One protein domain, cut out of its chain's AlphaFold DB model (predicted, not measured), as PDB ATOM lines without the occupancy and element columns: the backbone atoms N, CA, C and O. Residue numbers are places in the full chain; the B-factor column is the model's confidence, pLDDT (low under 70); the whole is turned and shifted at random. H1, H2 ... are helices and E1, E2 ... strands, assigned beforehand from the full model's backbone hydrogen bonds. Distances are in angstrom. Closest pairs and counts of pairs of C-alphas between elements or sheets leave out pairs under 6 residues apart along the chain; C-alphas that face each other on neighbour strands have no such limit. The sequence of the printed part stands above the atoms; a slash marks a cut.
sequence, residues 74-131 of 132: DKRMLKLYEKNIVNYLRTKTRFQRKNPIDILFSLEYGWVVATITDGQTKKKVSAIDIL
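Overview. This is residues 74 to 131 of the 132 residues of an uncharacterized protein of Sphingobacterium athyrii (UniProt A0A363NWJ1). A small twisted sheet of three strands, E1, E2 and E3, forms a wall; the short helix H3 packs on it, H2 packs on H3 away from the sheet, and H1 meets the sheet with its first residues. The printed part has 58 residues, in the order H1 H2 E1 E2 E3 H3. The sheet, order E1 - E2 - E3, is an antiparallel meander, each strand the antiparallel neighbour of the one before. The class is mixed, helices and strands; the whole is compact, with a radius of gyration of the C-alphas of 10.8 A and spans of 32 by 22 by 19 A.

Arrangement. E2, residues 111 to 117, is the inner strand. It forms a hairpin with E1, residues 102 to 108, at 156 degrees; N 104 and O 115 are within hydrogen-bond range at 2.9 A. It forms another with E3, residues 122 to 126, at 155 degrees; N 114 and O 125 are 2.8 A apart. The sheet is only just strongly twisted, with C-alphas up to 4.3 A off its best plane. H3, residues 127 to 131, is on the sheet at a height over the sheet of 6.8 A, only just over none of the strands, with 2 C-alphas falling on E2; its closest C-alphas to E2 are those of Ala 127 and Val 113, 4.8 A apart. H2, residues 82 to 92, touches H3, the closest C-alphas being those of Ile 85 and Ile 130, 5.1 A apart; H2 is not on the sheet. H1, residues 74 to 80, only grazes the sheet with residues 74 to 78; the C-alphas of Asp 74 and Phe 105 in E1 are closest, 5.8 A apart. H1 and H2 are close but not clearly touching, about perpendicular at 87 degrees, with C-alphas 78 and 85 closest at 7.8 A. In H1, H2 and H3 every O i to N i+4 pair is within hydrogen-bond range.

Along the chain. E1 is 18.5 A long, E2 19.1 A, E3 13.7 A, H2 15.1 A, H1 10.1 A and H3 6.2 A. H1 begins at C-alpha 74 (24.324, 15.297, 1.565), and H3 ends at C-alpha 131 (23.241, 3.821, 6.297).

Size, cuts and confidence. The two C-alphas farthest apart are those of Lys 98 and Tyr 109, 33.8 A. The printed part has no cut and no long link. Its mean pLDDT is 87.9, and no printed residue is under 70.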
ATOM      1  N   ASP A  74      24.080  15.541   0.138       80.00
ATOM      2  CA  ASP A  74      24.324  15.297   1.565       80.00
ATOM      3  C   ASP A  74      23.028  15.387   2.395       80.00
ATOM      4  O   ASP A  74      22.686  14.462   3.136       80.00
ATOM      5  N   LYS A  75      22.240  16.451   2.201       84.00
ATOM      6  CA  LYS A  75      20.976  16.669   2.920       84.00
ATOM      7  C   LYS A  75      19.952  15.594   2.589       84.00
ATOM      8  O   LYS A  75      19.221  15.127   3.466       84.00
ATOM      9  N   ARG A  76      19.895  15.177   1.320       85.62
ATOM     10  CA  ARG A  76      19.010  14.097   0.874       85.62
ATOM     11  C   ARG A  76      19.383  12.770   1.532       85.62
ATOM     12  O   ARG A  76      18.484  12.053   1.965       85.62
ATOM     13  N   MET A  77      20.678  12.469   1.640       85.06
ATOM     14  CA  MET A  77      21.176  11.269   2.316       85.06
ATOM     15  C   MET A  77      20.791  11.247   3.795       85.06
ATOM     16  O   MET A  77      20.263  10.241   4.268       85.06
ATOM     17  N   LEU A  78      20.976  12.366   4.503       89.44
ATOM     18  CA  LEU A  78      20.587  12.482   5.911       89.44
ATOM     19  C   LEU A  78      19.092  12.223   6.114       89.44
ATOM     20  O   LEU A  78      18.717  11.474   7.012       89.44
ATOM     21  N   LYS A  79      18.246  12.788   5.247       90.88
ATOM     22  CA  LYS A  79      16.792  12.606   5.323       90.88
ATOM     23  C   LYS A  79      16.359  11.176   4.996       90.88
ATOM     24  O   LYS A  79      15.479  10.639   5.657       90.88
ATOM     25  N   LEU A  80      16.946  10.564   3.966       90.25
ATOM     26  CA  LEU A  80      16.544   9.232   3.509       90.25
ATOM     27  C   LEU A  80      16.896   8.139   4.530       90.25
ATOM     28  O   LEU A  80      16.112   7.216   4.730       90.25
ATOM     29  N   TYR A  81      18.047   8.264   5.193       90.62
ATOM     30  CA  TYR A  81      18.577   7.243   6.101       90.62
ATOM     31  C   TYR A  81      18.539   7.653   7.577       90.62
ATOM     32  O   TYR A  81      19.202   7.026   8.404       90.62
ATOM     33  N   GLU A  82      17.743   8.666   7.931       91.12
ATOM     34  CA  GLU A  82      17.662   9.235   9.283       91.12
ATOM     35  C   GLU A  82      17.524   8.151  10.362       91.12
ATOM     36  O   GLU A  82      18.268   8.132  11.343       91.12
ATOM     37  N   LYS A  83      16.615   7.192  10.154       92.12
ATOM     38  CA  LYS A  83      16.364   6.102  11.105       92.12
ATOM     39  C   LYS A  83      17.613   5.246  11.361       92.12
ATOM     40  O   LYS A  83      17.904   4.936  12.519       92.12
ATOM     41  N   ASN A  84      18.337   4.882  10.306       92.88
ATOM     42  CA  ASN A  84      19.523   4.024  10.392       92.88
ATOM     43  C   ASN A  84      20.683   4.784  11.039       92.88
ATOM     44  O   ASN A  84      21.305   4.289  11.979       92.88
ATOM     45  N   ILE A  85      20.865   6.047  10.650       91.81
ATOM     46  CA  ILE A  85      21.862   6.951  11.227       91.81
ATOM     47  C   ILE A  85      21.624   7.127  12.731       91.81
ATOM     48  O   ILE A  85      22.535   6.926  13.536       91.81
ATOM     49  N   VAL A  86      20.392   7.440  13.147       90.25
ATOM     50  CA  VAL A  86      20.037   7.596  14.569       90.25
ATOM     51  C   VAL A  86      20.290   6.301  15.344       90.25
ATOM     52  O   VAL A  86      20.790   6.343  16.472       90.25
ATOM     53  N   ASN A  87      19.976   5.143  14.758       91.50
ATOM     54  CA  ASN A  87      20.246   3.849  15.377       91.50
ATOM     55  C   ASN A  87      21.755   3.583  15.533       91.50
ATOM     56  O   ASN A  87      22.203   3.189  16.615       91.50
ATOM     57  N   TYR A  88      22.551   3.854  14.495       92.06
ATOM     58  CA  TYR A  88      24.006   3.726  14.537       92.06
ATOM     59  C   TYR A  88      24.613   4.622  15.620       92.06
ATOM     60  O   TYR A  88      25.382   4.148  16.460       92.06
ATOM     61  N   LEU A  89      24.224   5.902  15.663       90.19
ATOM     62  CA  LEU A  89      24.712   6.846  16.670       90.19
ATOM     63  C   LEU A  89      24.426   6.338  18.090       90.19
ATOM     64  O   LEU A  89      25.313   6.355  18.939       90.19
ATOM     65  N   ARG A  90      23.226   5.804  18.340       86.62
ATOM     66  CA  ARG A  90      22.833   5.292  19.664       86.62
ATOM     67  C   ARG A  90      23.572   4.024  20.086       86.62
ATOM     68  O   ARG A  90      23.792   3.836  21.277       86.62
ATOM     69  N   THR A  91      23.896   3.143  19.142       89.19
ATOM     70  CA  THR A  91      24.383   1.786  19.450       89.19
ATOM     71  C   THR A  91      25.888   1.610  19.251       89.19
ATOM     72  O   THR A  91      26.488   0.735  19.874       89.19
ATOM     73  N   LYS A  92      26.518   2.425  18.394       87.81
ATOM     74  CA  LYS A  92      27.925   2.280  17.973       87.81
ATOM     75  C   LYS A  92      28.795   3.500  18.285       87.81
ATOM     76  O   LYS A  92      29.981   3.523  17.932       87.81
ATOM     77  N   THR A  93      28.243   4.522  18.937       85.12
ATOM     78  CA  THR A  93      28.987   5.731  19.319       85.12
ATOM     79  C   THR A  93      28.691   6.153  20.756       85.12
ATOM     80  O   THR A  93      27.786   5.625  21.395       85.12
ATOM     81  N   ARG A  94      29.490   7.093  21.273       84.56
ATOM     82  CA  ARG A  94      29.327   7.684  22.610       84.56
ATOM     83  C   ARG A  94      28.844   9.139  22.556       84.56
ATOM     84  O   ARG A  94      28.946   9.838  23.559       84.56
ATOM     85  N   PHE A  95      28.352   9.598  21.402       82.88
ATOM     86  CA  PHE A  95      27.845  10.961  21.262       82.88
ATOM     87  C   PHE A  95      26.668  11.192  22.217       82.88
ATOM     88  O   PHE A  95      25.763  10.360  22.335       82.88
ATOM     89  N   GLN A  96      26.686  12.320  22.929       75.50
ATOM     90  CA  GLN A  96      25.626  12.656  23.872       75.50
ATOM     91  C   GLN A  96      24.408  13.202  23.129       75.50
ATOM     92  O   GLN A  96      24.532  14.075  22.281       75.50
ATOM     93  N   ARG A  97      23.202  12.762  23.514       72.00
ATOM     94  CA  ARG A  97      21.938  13.196  22.879       72.00
ATOM     95  C   ARG A  97      21.671  14.701  22.943       72.00
ATOM     96  O   ARG A  97      20.850  15.191  22.183       72.00
ATOM     97  N   LYS A  98      22.272  15.394  23.913       76.12
ATOM     98  CA  LYS A  98      22.069  16.832  24.125       76.12
ATOM     99  C   LYS A  98      22.948  17.688  23.217       76.12
ATOM    100  O   LYS A  98      22.640  18.861  23.044       76.12
ATOM    101  N   ASN A  99      24.014  17.116  22.662       79.56
ATOM    102  CA  ASN A  99      24.911  17.855  21.791       79.56
ATOM    103  C   ASN A  99      24.338  17.847  20.368       79.56
ATOM    104  O   ASN A  99      23.859  16.797  19.924       79.56
ATOM    105  N   PRO A 100      24.379  18.979  19.645       84.50
ATOM    106  CA  PRO A 100      24.109  18.965  18.217       84.50
ATOM    107  C   PRO A 100      25.137  18.055  17.535       84.50
ATOM    108  O   PRO A 100      26.323  18.115  17.851       84.50
ATOM    109  N   ILE A 101      24.668  17.178  16.645       88.44
ATOM    110  CA  ILE A 101      25.522  16.268  15.876       88.44
ATOM    111  C   ILE A 101      25.433  16.678  14.414       88.44
ATOM    112  O   ILE A 101      24.351  16.635  13.829       88.44
ATOM    113  N   ASP A 102      26.580  16.993  13.829       89.62
ATOM    114  CA  ASP A 102      26.718  17.240  12.402       89.62
ATOM    115  C   ASP A 102      27.303  16.007  11.716       89.62
ATOM    116  O   ASP A 102      28.243  15.371  12.209       89.62
ATOM    117  N   ILE A 103      26.744  15.667  10.556       91.12
ATOM    118  CA  ILE A 103      27.214  14.565   9.720       91.12
ATOM    119  C   ILE A 103      27.439  15.094   8.315       91.12
ATOM    120  O   ILE A 103      26.509  15.561   7.660       91.12
ATOM    121  N   LEU A 104      28.675  14.974   7.843       90.19
ATOM    122  CA  LEU A 104      29.067  15.332   6.491       90.19
ATOM    123  C   LEU A 104      29.441  14.071   5.720       90.19
ATOM    124  O   LEU A 104      30.348  13.339   6.127       90.19
ATOM    125  N   PHE A 105      28.772  13.844   4.593       88.94
ATOM    126  CA  PHE A 105      29.172  12.816   3.643       88.94
ATOM    127  C   PHE A 105      30.153  13.402   2.629       88.94
ATOM    128  O   PHE A 105      29.865  14.411   1.988       88.94
ATOM    129  N   SER A 106      31.298  12.753   2.469       86.31
ATOM    130  CA  SER A 106      32.297  13.078   1.455       86.31
ATOM    131  C   SER A 106      32.590  11.857   0.594       86.31
ATOM    132  O   SER A 106      32.357  10.717   0.999       86.31
ATOM    133  N   LEU A 107      33.106  12.102  -0.607       84.56
ATOM    134  CA  LEU A 107      33.653  11.056  -1.453       84.56
ATOM    135  C   LEU A 107      35.170  11.201  -1.508       84.56
ATOM    136  O   LEU A 107      35.686  12.208  -1.986       84.56
ATOM    137  N   GLU A 108      35.878  10.180  -1.051       86.38
ATOM    138  CA  GLU A 108      37.335  10.133  -1.044       86.38
ATOM    139  C   GLU A 108      37.765   8.924  -1.861       86.38
ATOM    140  O   GLU A 108      37.464   7.800  -1.478       86.38
ATOM    141  N   TYR A 109      38.395   9.152  -3.020       82.06
ATOM    142  CA  TYR A 109      38.812   8.082  -3.943       82.06
ATOM    143  C   TYR A 109      37.697   7.046  -4.182       82.06
ATOM    144  O   TYR A 109      37.876   5.840  -4.081       82.06
ATOM    145  N   GLY A 110      36.482   7.554  -4.410       81.00
ATOM    146  CA  GLY A 110      35.292   6.749  -4.665       81.00
ATOM    147  C   GLY A 110      34.685   6.032  -3.443       81.00
ATOM    148  O   GLY A 110      33.596   5.462  -3.559       81.00
ATOM    149  N   TRP A 111      35.312   6.082  -2.268       86.75
ATOM    150  CA  TRP A 111      34.675   5.668  -1.019       86.75
ATOM    151  C   TRP A 111      33.805   6.788  -0.474       86.75
ATOM    152  O   TRP A 111      34.249   7.929  -0.339       86.75
ATOM    153  N   VAL A 112      32.560   6.460  -0.134       88.56
ATOM    154  CA  VAL A 112      31.688   7.405   0.562       88.56
ATOM    155  C   VAL A 112      31.969   7.292   2.050       88.56
ATOM    156  O   VAL A 112      31.792   6.235   2.661       88.56
ATOM    157  N   VAL A 113      32.404   8.397   2.631       91.44
ATOM    158  CA  VAL A 113      32.801   8.486   4.025       91.44
ATOM    159  C   VAL A 113      31.858   9.428   4.753       91.44
ATOM    160  O   VAL A 113      31.501  10.486   4.242       91.44
ATOM    161  N   ALA A 114      31.460   9.045   5.961       92.62
ATOM    162  CA  ALA A 114      30.711   9.900   6.860       92.62
ATOM    163  C   ALA A 114      31.636  10.443   7.949       92.62
ATOM    164  O   ALA A 114      32.272   9.698   8.701       92.62
ATOM    165  N   THR A 115      31.694  11.765   8.042       93.44
ATOM    166  CA  THR A 115      32.346  12.484   9.128       93.44
ATOM    167  C   THR A 115      31.285  12.954  10.108       93.44
ATOM    168  O   THR A 115      30.466  13.796   9.763       93.44
ATOM    169  N   ILE A 116      31.319  12.422  11.326       92.88
ATOM    170  CA  ILE A 116      30.375  12.724  12.401       92.88
ATOM    171  C   ILE A 116      31.096  13.571  13.449       92.88
ATOM    172  O   ILE A 116      32.197  13.204  13.871       92.88
ATOM    173  N   THR A 117      30.499  14.677  13.881       91.31
ATOM    174  CA  THR A 117      31.073  15.555  14.906       91.31
ATOM    175  C   THR A 117      30.008  16.120  15.837       91.31
ATOM    176  O   THR A 117      28.895  16.393  15.401       91.31
ATOM    177  N   ASP A 118      30.353  16.310  17.110       89.25
ATOM    178  CA  ASP A 118      29.544  17.060  18.088       89.25
ATOM    179  C   ASP A 118      30.200  18.389  18.505       89.25
ATOM    180  O   ASP A 118      29.895  18.960  19.551       89.25
ATOM    181  N   GLY A 119      31.166  18.852  17.706       84.94
ATOM    182  CA  GLY A 119      31.971  20.047  17.962       84.94
ATOM    183  C   GLY A 119      33.191  19.802  18.856       84.94
ATOM    184  O   GLY A 119      34.153  20.559  18.773       84.94
ATOM    185  N   GLN A 120      33.201  18.730  19.657       84.06
ATOM    186  CA  GLN A 120      34.335  18.358  20.518       84.06
ATOM    187  C   GLN A 120      35.040  17.095  20.027       84.06
ATOM    188  O   GLN A 120      36.266  16.998  20.042       84.06
ATOM    189  N   THR A 121      34.261  16.116  19.582       86.56
ATOM    190  CA  THR A 121      34.736  14.819  19.123       86.56
ATOM    191  C   THR A 121      34.361  14.618  17.665       86.56
ATOM    192  O   THR A 121      33.251  14.927  17.243       86.56
ATOM    193  N   LYS A 122      35.306  14.091  16.882       91.12
ATOM    194  CA  LYS A 122      35.137  13.818  15.453       91.12
ATOM    195  C   LYS A 122      35.410  12.346  15.183       91.12
ATOM    196  O   LYS A 122      36.446  11.820  15.585       91.12
ATOM    197  N   LYS A 123      34.496  11.687  14.474       91.62
ATOM    198  CA  LYS A 123      34.616  10.286  14.067       91.62
ATOM    199  C   LYS A 123      34.399  10.171  12.563       91.62
ATOM    200  O   LYS A 123      33.406  10.663  12.040       91.62
ATOM    201  N   LYS A 124      35.325   9.507  11.878       93.38
ATOM    202  CA  LYS A 124      35.252   9.223  10.443       93.38
ATOM    203  C   LYS A 124      34.966   7.735  10.256       93.38
ATOM    204  O   LYS A 124      35.664   6.912  10.846       93.38
ATOM    205  N   VAL A 125      33.914   7.399   9.516       92.94
ATOM    206  CA  VAL A 125      33.440   6.018   9.320       92.94
ATOM    207  C   VAL A 125      32.994   5.806   7.880       92.94
ATOM    208  O   VAL A 125      32.629   6.767   7.203       92.94
ATOM    209  N   SER A 126      32.998   4.558   7.408       91.44
ATOM    210  CA  SER A 126      32.414   4.247   6.103       91.44
ATOM    211  C   SER A 126      30.930   4.603   6.114       91.44
ATOM    212  O   SER A 126      30.226   4.298   7.079       91.44
ATOM    213  N   ALA A 127      30.431   5.259   5.065       91.19
ATOM    214  CA  ALA A 127      29.029   5.660   5.040       91.19
ATOM    215  C   ALA A 127      28.098   4.444   5.080       91.19
ATOM    216  O   ALA A 127      27.074   4.488   5.752       91.19
ATOM    217  N   ILE A 128      28.474   3.325   4.457       90.62
ATOM    218  CA  ILE A 128      27.644   2.116   4.474       90.62
ATOM    219  C   ILE A 128      27.357   1.611   5.898       90.62
ATOM    220  O   ILE A 128      26.271   1.094   6.148       90.62
ATOM    221  N   ASP A 129      28.278   1.826   6.844       91.31
ATOM    222  CA  ASP A 129      28.122   1.388   8.233       91.31
ATOM    223  C   ASP A 129      27.009   2.142   8.962       91.31
ATOM    224  O   ASP A 129      26.429   1.611   9.907       91.31
ATOM    225  N   ILE A 130      26.732   3.383   8.547       92.56
ATOM    226  CA  ILE A 130      25.729   4.245   9.187       92.56
ATOM    227  C   ILE A 130      24.407   4.290   8.422       92.56
ATOM    228  O   ILE A 130      23.409   4.773   8.951       92.56
ATOM    229  N   LEU A 131      24.409   3.824   7.172       90.31
ATOM    230  CA  LEU A 131      23.241   3.821   6.297       90.31
ATOM    231  C   LEU A 131      22.477   2.485   6.322       90.31
ATOM    232  O   LEU A 131      21.353   2.446   5.825       90.31
TER     233      LEU A 131